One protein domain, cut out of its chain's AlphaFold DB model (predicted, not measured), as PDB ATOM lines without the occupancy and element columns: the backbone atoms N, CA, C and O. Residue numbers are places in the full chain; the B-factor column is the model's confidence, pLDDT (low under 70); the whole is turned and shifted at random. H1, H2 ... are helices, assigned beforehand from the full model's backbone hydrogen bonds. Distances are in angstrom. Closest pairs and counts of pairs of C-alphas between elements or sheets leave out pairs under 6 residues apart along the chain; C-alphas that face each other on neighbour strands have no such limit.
ATOM      1  N   PHE A 280      -9.982 -21.939 -40.113       90.94
ATOM      2  CA  PHE A 280     -10.763 -22.672 -39.126       90.94
ATOM      3  C   PHE A 280      -9.871 -23.462 -38.152       90.94
ATOM      4  O   PHE A 280     -10.059 -23.366 -36.936       90.94
ATOM      5  N   TRP A 281      -8.874 -24.202 -38.649       90.00
ATOM      6  CA  TRP A 281      -7.968 -25.026 -37.835       90.00
ATOM      7  C   TRP A 281      -6.925 -24.225 -37.051       90.00
ATOM      8  O   TRP A 281      -6.488 -24.681 -35.997       90.00
ATOM      9  N   SER A 282      -6.565 -23.018 -37.494       91.31
ATOM     10  CA  SER A 282      -5.678 -22.118 -36.745       91.31
ATOM     11  C   SER A 282      -6.344 -21.498 -35.508       91.31
ATOM     12  O   SER A 282      -5.659 -20.912 -34.669       91.31
ATOM     13  N   ARG A 283      -7.671 -21.624 -35.346       91.94
ATOM     14  CA  ARG A 283      -8.395 -21.152 -34.155       91.94
ATOM     15  C   ARG A 283      -8.534 -22.280 -33.122       91.94
ATOM     16  O   ARG A 283      -9.026 -23.354 -33.468       91.94
ATOM     17  N   PRO A 284      -8.251 -22.040 -31.822       90.38
ATOM     18  CA  PRO A 284      -8.367 -23.071 -30.783       90.38
ATOM     19  C   PRO A 284      -9.747 -23.740 -30.705       90.38
ATOM     20  O   PRO A 284      -9.847 -24.932 -30.424       90.38
ATOM     21  N   GLN A 285     -10.820 -22.979 -30.947       89.25
ATOM     22  CA  GLN A 285     -12.189 -23.503 -30.961       89.25
ATOM     23  C   GLN A 285     -12.429 -24.437 -32.154       89.25
ATOM     24  O   GLN A 285     -12.989 -25.515 -31.966       89.25
ATOM     25  N   GLY A 286     -11.960 -24.062 -33.349       90.12
ATOM     26  CA  GLY A 286     -12.094 -24.878 -34.557       90.12
ATOM     27  C   GLY A 286     -11.305 -26.182 -34.459       90.12
ATOM     28  O   GLY A 286     -11.853 -27.248 -34.722       90.12
ATOM     29  N   TYR A 287     -10.075 -26.125 -33.941       88.62
ATOM     30  CA  TYR A 287      -9.268 -27.318 -33.663       88.62
ATOM     31  C   TYR A 287      -9.911 -28.256 -32.621       88.62
ATOM     32  O   TYR A 287      -9.899 -29.482 -32.750       88.62
ATOM     33  N   ARG A 288     -10.514 -27.705 -31.558       88.69
ATOM     34  CA  ARG A 288     -11.237 -28.512 -30.557       88.69
ATOM     35  C   ARG A 288     -12.491 -29.158 -31.141       88.69
ATOM     36  O   ARG A 288     -12.765 -30.315 -30.832       88.69
ATOM     37  N   LEU A 289     -13.228 -28.430 -31.978       89.88
ATOM     38  CA  LEU A 289     -14.415 -28.952 -32.646       89.88
ATOM     39  C   LEU A 289     -14.048 -30.063 -33.636       89.88
ATOM     40  O   LEU A 289     -14.688 -31.111 -33.624       89.88
ATOM     41  N   SER A 290     -12.991 -29.877 -34.434       88.31
ATOM     42  CA  SER A 290     -12.544 -30.875 -35.413       88.31
ATOM     43  C   SER A 290     -12.046 -32.159 -34.750       88.31
ATOM     44  O   SER A 290     -12.439 -33.249 -35.154       88.31
ATOM     45  N   THR A 291     -11.248 -32.055 -33.683       89.25
ATOM     46  CA  THR A 291     -10.771 -33.229 -32.932       89.25
ATOM     47  C   THR A 291     -11.897 -33.946 -32.185       89.25
ATOM     48  O   THR A 291     -11.896 -35.175 -32.111       89.25
ATOM     49  N   TRP A 292     -12.889 -33.215 -31.665       89.56
ATOM     50  CA  TRP A 292     -14.095 -33.819 -31.095       89.56
ATOM     51  C   TRP A 292     -14.915 -34.558 -32.160       89.56
ATOM     52  O   TRP A 292     -15.256 -35.720 -31.944       89.56
ATOM     53  N   ALA A 293     -15.160 -33.942 -33.319       87.69
ATOM     54  CA  ALA A 293     -15.870 -34.576 -34.429       87.69
ATOM     55  C   ALA A 293     -15.131 -35.826 -34.939       87.69
ATOM     56  O   ALA A 293     -15.745 -36.874 -35.125       87.69
ATOM     57  N   ALA A 294     -13.799 -35.768 -35.059       86.12
ATOM     58  CA  ALA A 294     -12.979 -36.931 -35.393       86.12
ATOM     59  C   ALA A 294     -13.114 -38.057 -34.356       86.12
ATOM     60  O   ALA A 294     -13.220 -39.222 -34.730       86.12
ATOM     61  N   SER A 295     -13.202 -37.729 -33.060       86.75
ATOM     62  CA  SER A 295     -13.417 -38.741 -32.014       86.75
ATOM     63  C   SER A 295     -14.786 -39.427 -32.088       86.75
ATOM     64  O   SER A 295     -14.927 -40.548 -31.607       86.75
ATOM     65  N   LEU A 296     -15.791 -38.792 -32.706       85.06
ATOM     66  CA  LEU A 296     -17.069 -39.445 -32.997       85.06
ATOM     67  C   LEU A 296     -16.913 -40.485 -34.110       85.06
ATOM     68  O   LEU A 296     -17.432 -41.583 -33.961       85.06
ATOM     69  N   MET A 297     -16.142 -40.186 -35.164       78.62
ATOM     70  CA  MET A 297     -15.816 -41.171 -36.209       78.62
ATOM     71  C   MET A 297     -15.048 -42.366 -35.636       78.62
ATOM     72  O   MET A 297     -15.359 -43.507 -35.956       78.62
ATOM     73  N   GLY A 298     -14.120 -42.111 -34.709       77.06
ATOM     74  CA  GLY A 298     -13.417 -43.155 -33.962       77.06
ATOM     75  C   GLY A 298     -14.333 -44.118 -33.207       77.06
ATOM     76  O   GLY A 298     -14.068 -45.311 -33.142       77.06
ATOM     77  N   ARG A 299     -15.453 -43.616 -32.671       75.44
ATOM     78  CA  ARG A 299     -16.456 -44.448 -31.980       75.44
ATOM     79  C   ARG A 299     -17.300 -45.287 -32.931       75.44
ATOM     80  O   ARG A 299     -17.835 -46.305 -32.508       75.44
ATOM     81  N   VAL A 300     -17.435 -44.850 -34.182       74.94
ATOM     82  CA  VAL A 300     -18.180 -45.565 -35.227       74.94
ATOM     83  C   VAL A 300     -17.331 -46.682 -35.845       74.94
ATOM     84  O   VAL A 300     -17.883 -47.705 -36.227       74.94
ATOM     85  N   ALA A 301     -16.002 -46.539 -35.866       71.38
ATOM     86  CA  ALA A 301     -15.067 -47.522 -36.428       71.38
ATOM     87  C   ALA A 301     -14.921 -48.838 -35.627       71.38
ATOM     88  O   ALA A 301     -14.203 -49.739 -36.050       71.38
ATOM     89  N   GLY A 302     -15.587 -48.972 -34.474       63.50
ATOM     90  CA  GLY A 302     -15.587 -50.211 -33.690       63.50
ATOM     91  C   GLY A 302     -14.235 -50.577 -33.052       63.50
ATOM     92  O   GLY A 302     -13.325 -49.756 -32.955       63.50
ATOM     93  N   GLN A 303     -14.124 -51.815 -32.554       62.31
ATOM     94  CA  GLN A 303     -12.954 -52.303 -31.796       62.31
ATOM     95  C   GLN A 303     -11.722 -52.597 -32.664       62.31
ATOM     96  O   GLN A 303     -10.615 -52.650 -32.134       62.31
ATOM     97  N   GLU A 304     -11.899 -52.765 -33.976       68.94
ATOM     98  CA  GLU A 304     -10.799 -53.020 -34.914       68.94
ATOM     99  C   GLU A 304      -9.945 -51.770 -35.159       68.94
ATOM    100  O   GLU A 304      -8.784 -51.881 -35.539       68.94
ATOM    101  N   GLY A 305     -10.483 -50.573 -34.885       74.69
ATOM    102  CA  GLY A 305      -9.722 -49.326 -34.969       74.69
ATOM    103  C   GLY A 305      -9.311 -48.951 -36.395       74.69
ATOM    104  O   GLY A 305      -8.365 -48.181 -36.573       74.69
ATOM    105  N   VAL A 306     -10.016 -49.468 -37.403       80.88
ATOM    106  CA  VAL A 306      -9.740 -49.260 -38.827       80.88
ATOM    107  C   VAL A 306     -11.037 -48.918 -39.564       80.88
ATOM    108  O   VAL A 306     -12.105 -49.448 -39.274       80.88
ATOM    109  N   LEU A 307     -10.949 -47.988 -40.510       80.31
ATOM    110  CA  LEU A 307     -12.017 -47.591 -41.418       80.31
ATOM    111  C   LEU A 307     -11.726 -48.178 -42.804       80.31
ATOM    112  O   LEU A 307     -10.837 -47.697 -43.508       80.31
ATOM    113  N   HIS A 308     -12.499 -49.195 -43.186       80.19
ATOM    114  CA  HIS A 308     -12.371 -49.891 -44.474       80.19
ATOM    115  C   HIS A 308     -13.082 -49.188 -45.634       80.19
ATOM    116  O   HIS A 308     -12.799 -49.468 -46.792       80.19
ATOM    117  N   GLN A 309     -14.025 -48.288 -45.346       81.00
ATOM    118  CA  GLN A 309     -14.747 -47.522 -46.360       81.00
ATOM    119  C   GLN A 309     -14.982 -46.096 -45.875       81.00
ATOM    120  O   GLN A 309     -15.471 -45.872 -44.764       81.00
ATOM    121  N   LEU A 310     -14.645 -45.126 -46.723       80.44
ATOM    122  CA  LEU A 310     -14.934 -43.714 -46.500       80.44
ATOM    123  C   LEU A 310     -15.963 -43.224 -47.524       80.44
ATOM    124  O   LEU A 310     -15.857 -43.564 -48.700       80.44
ATOM    125  N   GLN A 319     -10.185 -47.686 -51.537       82.50
ATOM    126  CA  GLN A 319     -10.048 -48.697 -52.592       82.50
ATOM    127  C   GLN A 319      -8.707 -49.441 -52.547       82.50
ATOM    128  O   GLN A 319      -8.630 -50.584 -52.987       82.50
ATOM    129  N   ALA A 320      -7.649 -48.800 -52.040       80.06
ATOM    130  CA  ALA A 320      -6.305 -49.377 -52.012       80.06
ATOM    131  C   ALA A 320      -5.655 -49.362 -50.621       80.06
ATOM    132  O   ALA A 320      -4.611 -49.990 -50.437       80.06
ATOM    133  N   ARG A 321      -6.205 -48.608 -49.656       80.81
ATOM    134  CA  ARG A 321      -5.617 -48.425 -48.323       80.81
ATOM    135  C   ARG A 321      -6.673 -48.313 -47.233       80.81
ATOM    136  O   ARG A 321      -7.521 -47.429 -47.276       80.81
ATOM    137  N   ASP A 322      -6.511 -49.103 -46.186       84.62
ATOM    138  CA  ASP A 322      -7.252 -48.926 -44.943       84.62
ATOM    139  C   ASP A 322      -6.811 -47.652 -44.200       84.62
ATOM    140  O   ASP A 322      -5.633 -47.274 -44.225       84.62
ATOM    141  N   LEU A 323      -7.748 -46.975 -43.523       81.50
ATOM    142  CA  LEU A 323      -7.445 -45.787 -42.719       81.50
ATOM    143  C   LEU A 323      -7.540 -46.113 -41.219       81.50
ATOM    144  O   LEU A 323      -8.597 -46.551 -40.770       81.50
ATOM    145  N   PRO A 324      -6.502 -45.855 -40.404       83.81
ATOM    146  CA  PRO A 324      -6.620 -46.011 -38.958       83.81
ATOM    147  C   PRO A 324      -7.678 -45.048 -38.409       83.81
ATOM    148  O   PRO A 324      -7.670 -43.847 -38.697       83.81
ATOM    149  N   ALA A 325      -8.598 -45.581 -37.611       84.62
ATOM    150  CA  ALA A 325      -9.662 -44.804 -37.006       84.62
ATOM    151  C   ALA A 325      -9.085 -43.788 -36.003       84.62
ATOM    152  O   ALA A 325      -8.189 -44.120 -35.218       84.62
ATOM    153  N   PRO A 326      -9.597 -42.545 -35.971       84.50
ATOM    154  CA  PRO A 326      -9.232 -41.598 -34.925       84.50
ATOM    155  C   PRO A 326      -9.552 -42.158 -33.530       84.50
ATOM    156  O   PRO A 326     -10.507 -42.910 -33.360       84.50
ATOM    157  N   ALA A 327      -8.808 -41.755 -32.499       84.56
ATOM    158  CA  ALA A 327      -9.096 -42.197 -31.132       84.56
ATOM    159  C   ALA A 327     -10.490 -41.731 -30.642       84.56
ATOM    160  O   ALA A 327     -10.877 -40.577 -30.843       84.56
ATOM    161  N   ASP A 328     -11.202 -42.595 -29.910       83.00
ATOM    162  CA  ASP A 328     -12.535 -42.361 -29.315       83.00
ATOM    163  C   ASP A 328     -12.578 -41.218 -28.271       83.00
ATOM    164  O   ASP A 328     -13.637 -40.639 -27.956       83.00
ATOM    165  N   LYS A 329     -11.400 -40.884 -27.729       85.38
ATOM    166  CA  LYS A 329     -11.127 -39.771 -26.821       85.38
ATOM    167  C   LYS A 329     -10.016 -38.887 -27.381       85.38
ATOM    168  O   LYS A 329      -8.899 -39.331 -27.636       85.38
ATOM    169  N   THR A 330     -10.299 -37.587 -27.454       87.50
ATOM    170  CA  THR A 330      -9.297 -36.569 -27.804       87.50
ATOM    171  C   THR A 330      -8.123 -36.571 -26.822       87.50
ATOM    172  O   THR A 330      -8.296 -36.849 -25.631       87.50
ATOM    173  N   PHE A 331      -6.936 -36.171 -27.290       86.81
ATOM    174  CA  PHE A 331      -5.761 -36.007 -26.427       86.81
ATOM    175  C   PHE A 331      -6.048 -35.089 -25.226       86.81
ATOM    176  O   PHE A 331      -5.732 -35.445 -24.103       86.81
ATOM    177  N   HIS A 332      -6.754 -33.968 -25.422       85.12
ATOM    178  CA  HIS A 332      -7.145 -33.051 -24.340       85.12
ATOM    179  C   HIS A 332      -8.041 -33.688 -23.267       85.12
ATOM    180  O   HIS A 332      -8.029 -33.260 -22.112       85.12
ATOM    181  N   LYS A 333      -8.881 -34.661 -23.643       85.44
ATOM    182  CA  LYS A 333      -9.691 -35.421 -22.689       85.44
ATOM    183  C   LYS A 333      -8.817 -36.441 -21.962       85.44
ATOM    184  O   LYS A 333      -8.766 -36.410 -20.744       85.44
ATOM    185  N   ARG A 334      -8.038 -37.237 -22.705       85.31
ATOM    186  CA  ARG A 334      -7.087 -38.209 -22.137       85.31
ATOM    187  C   ARG A 334      -6.108 -37.557 -21.158       85.31
ATOM    188  O   ARG A 334      -5.894 -38.099 -20.085       85.31
ATOM    189  N   TRP A 335      -5.575 -36.387 -21.505       84.12
ATOM    190  CA  TRP A 335      -4.652 -35.613 -20.678       84.12
ATOM    191  C   TRP A 335      -5.289 -35.175 -19.358       84.12
ATOM    192  O   TRP A 335      -4.700 -35.384 -18.306       84.12
TER     193      TRP A 335
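This is residues 280 to 310 and 319 to 335 of the 565 residues of the protein "4Fe-4S ferredoxin-type domain-containing protein" of Deltaproteobacteria bacterium RBG_13_61_14 (UniProt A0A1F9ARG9). One long helix, H1, makes a loose frame with an unnamed stretch, residues 319 to 330, that folds back along its later part to a short helix, H2. A short antiparallel pairing, residues 306 to 307 with 323 to 324, lies past H1's end, while residues 282 to 287, of which 284 to 287 belong to H1, stick out. The 48 printed residues, under half in named elements, hold H1 then H2, with no named strand: all helix, loose, radius of gyration of the C-alphas 12.1 A, spans 33 by 22 by 13 A.

Find C-alpha 284 at (-8.367, -23.071, -30.783); from there H1, residues 284 to 300, runs 24.9 A. H2, residues 331 to 335, runs 5.9 A to C-alpha 335 at (-4.652, -35.613, -20.678).

H1 and H2 are near each other, with 7 pairs of C-alphas within 10 A. In both, every O i to N i+4 pair is within hydrogen-bond range.

Look for the cut: residues 311 to 318 are not printed, and C-alphas 310 and 319 are 9.3 A apart. The link across it joins H1 to H2. The C-alphas farthest apart, of Gln 319 and Trp 335, are 34.9 A apart. Residues 302 to 304 have pLDDT under 70.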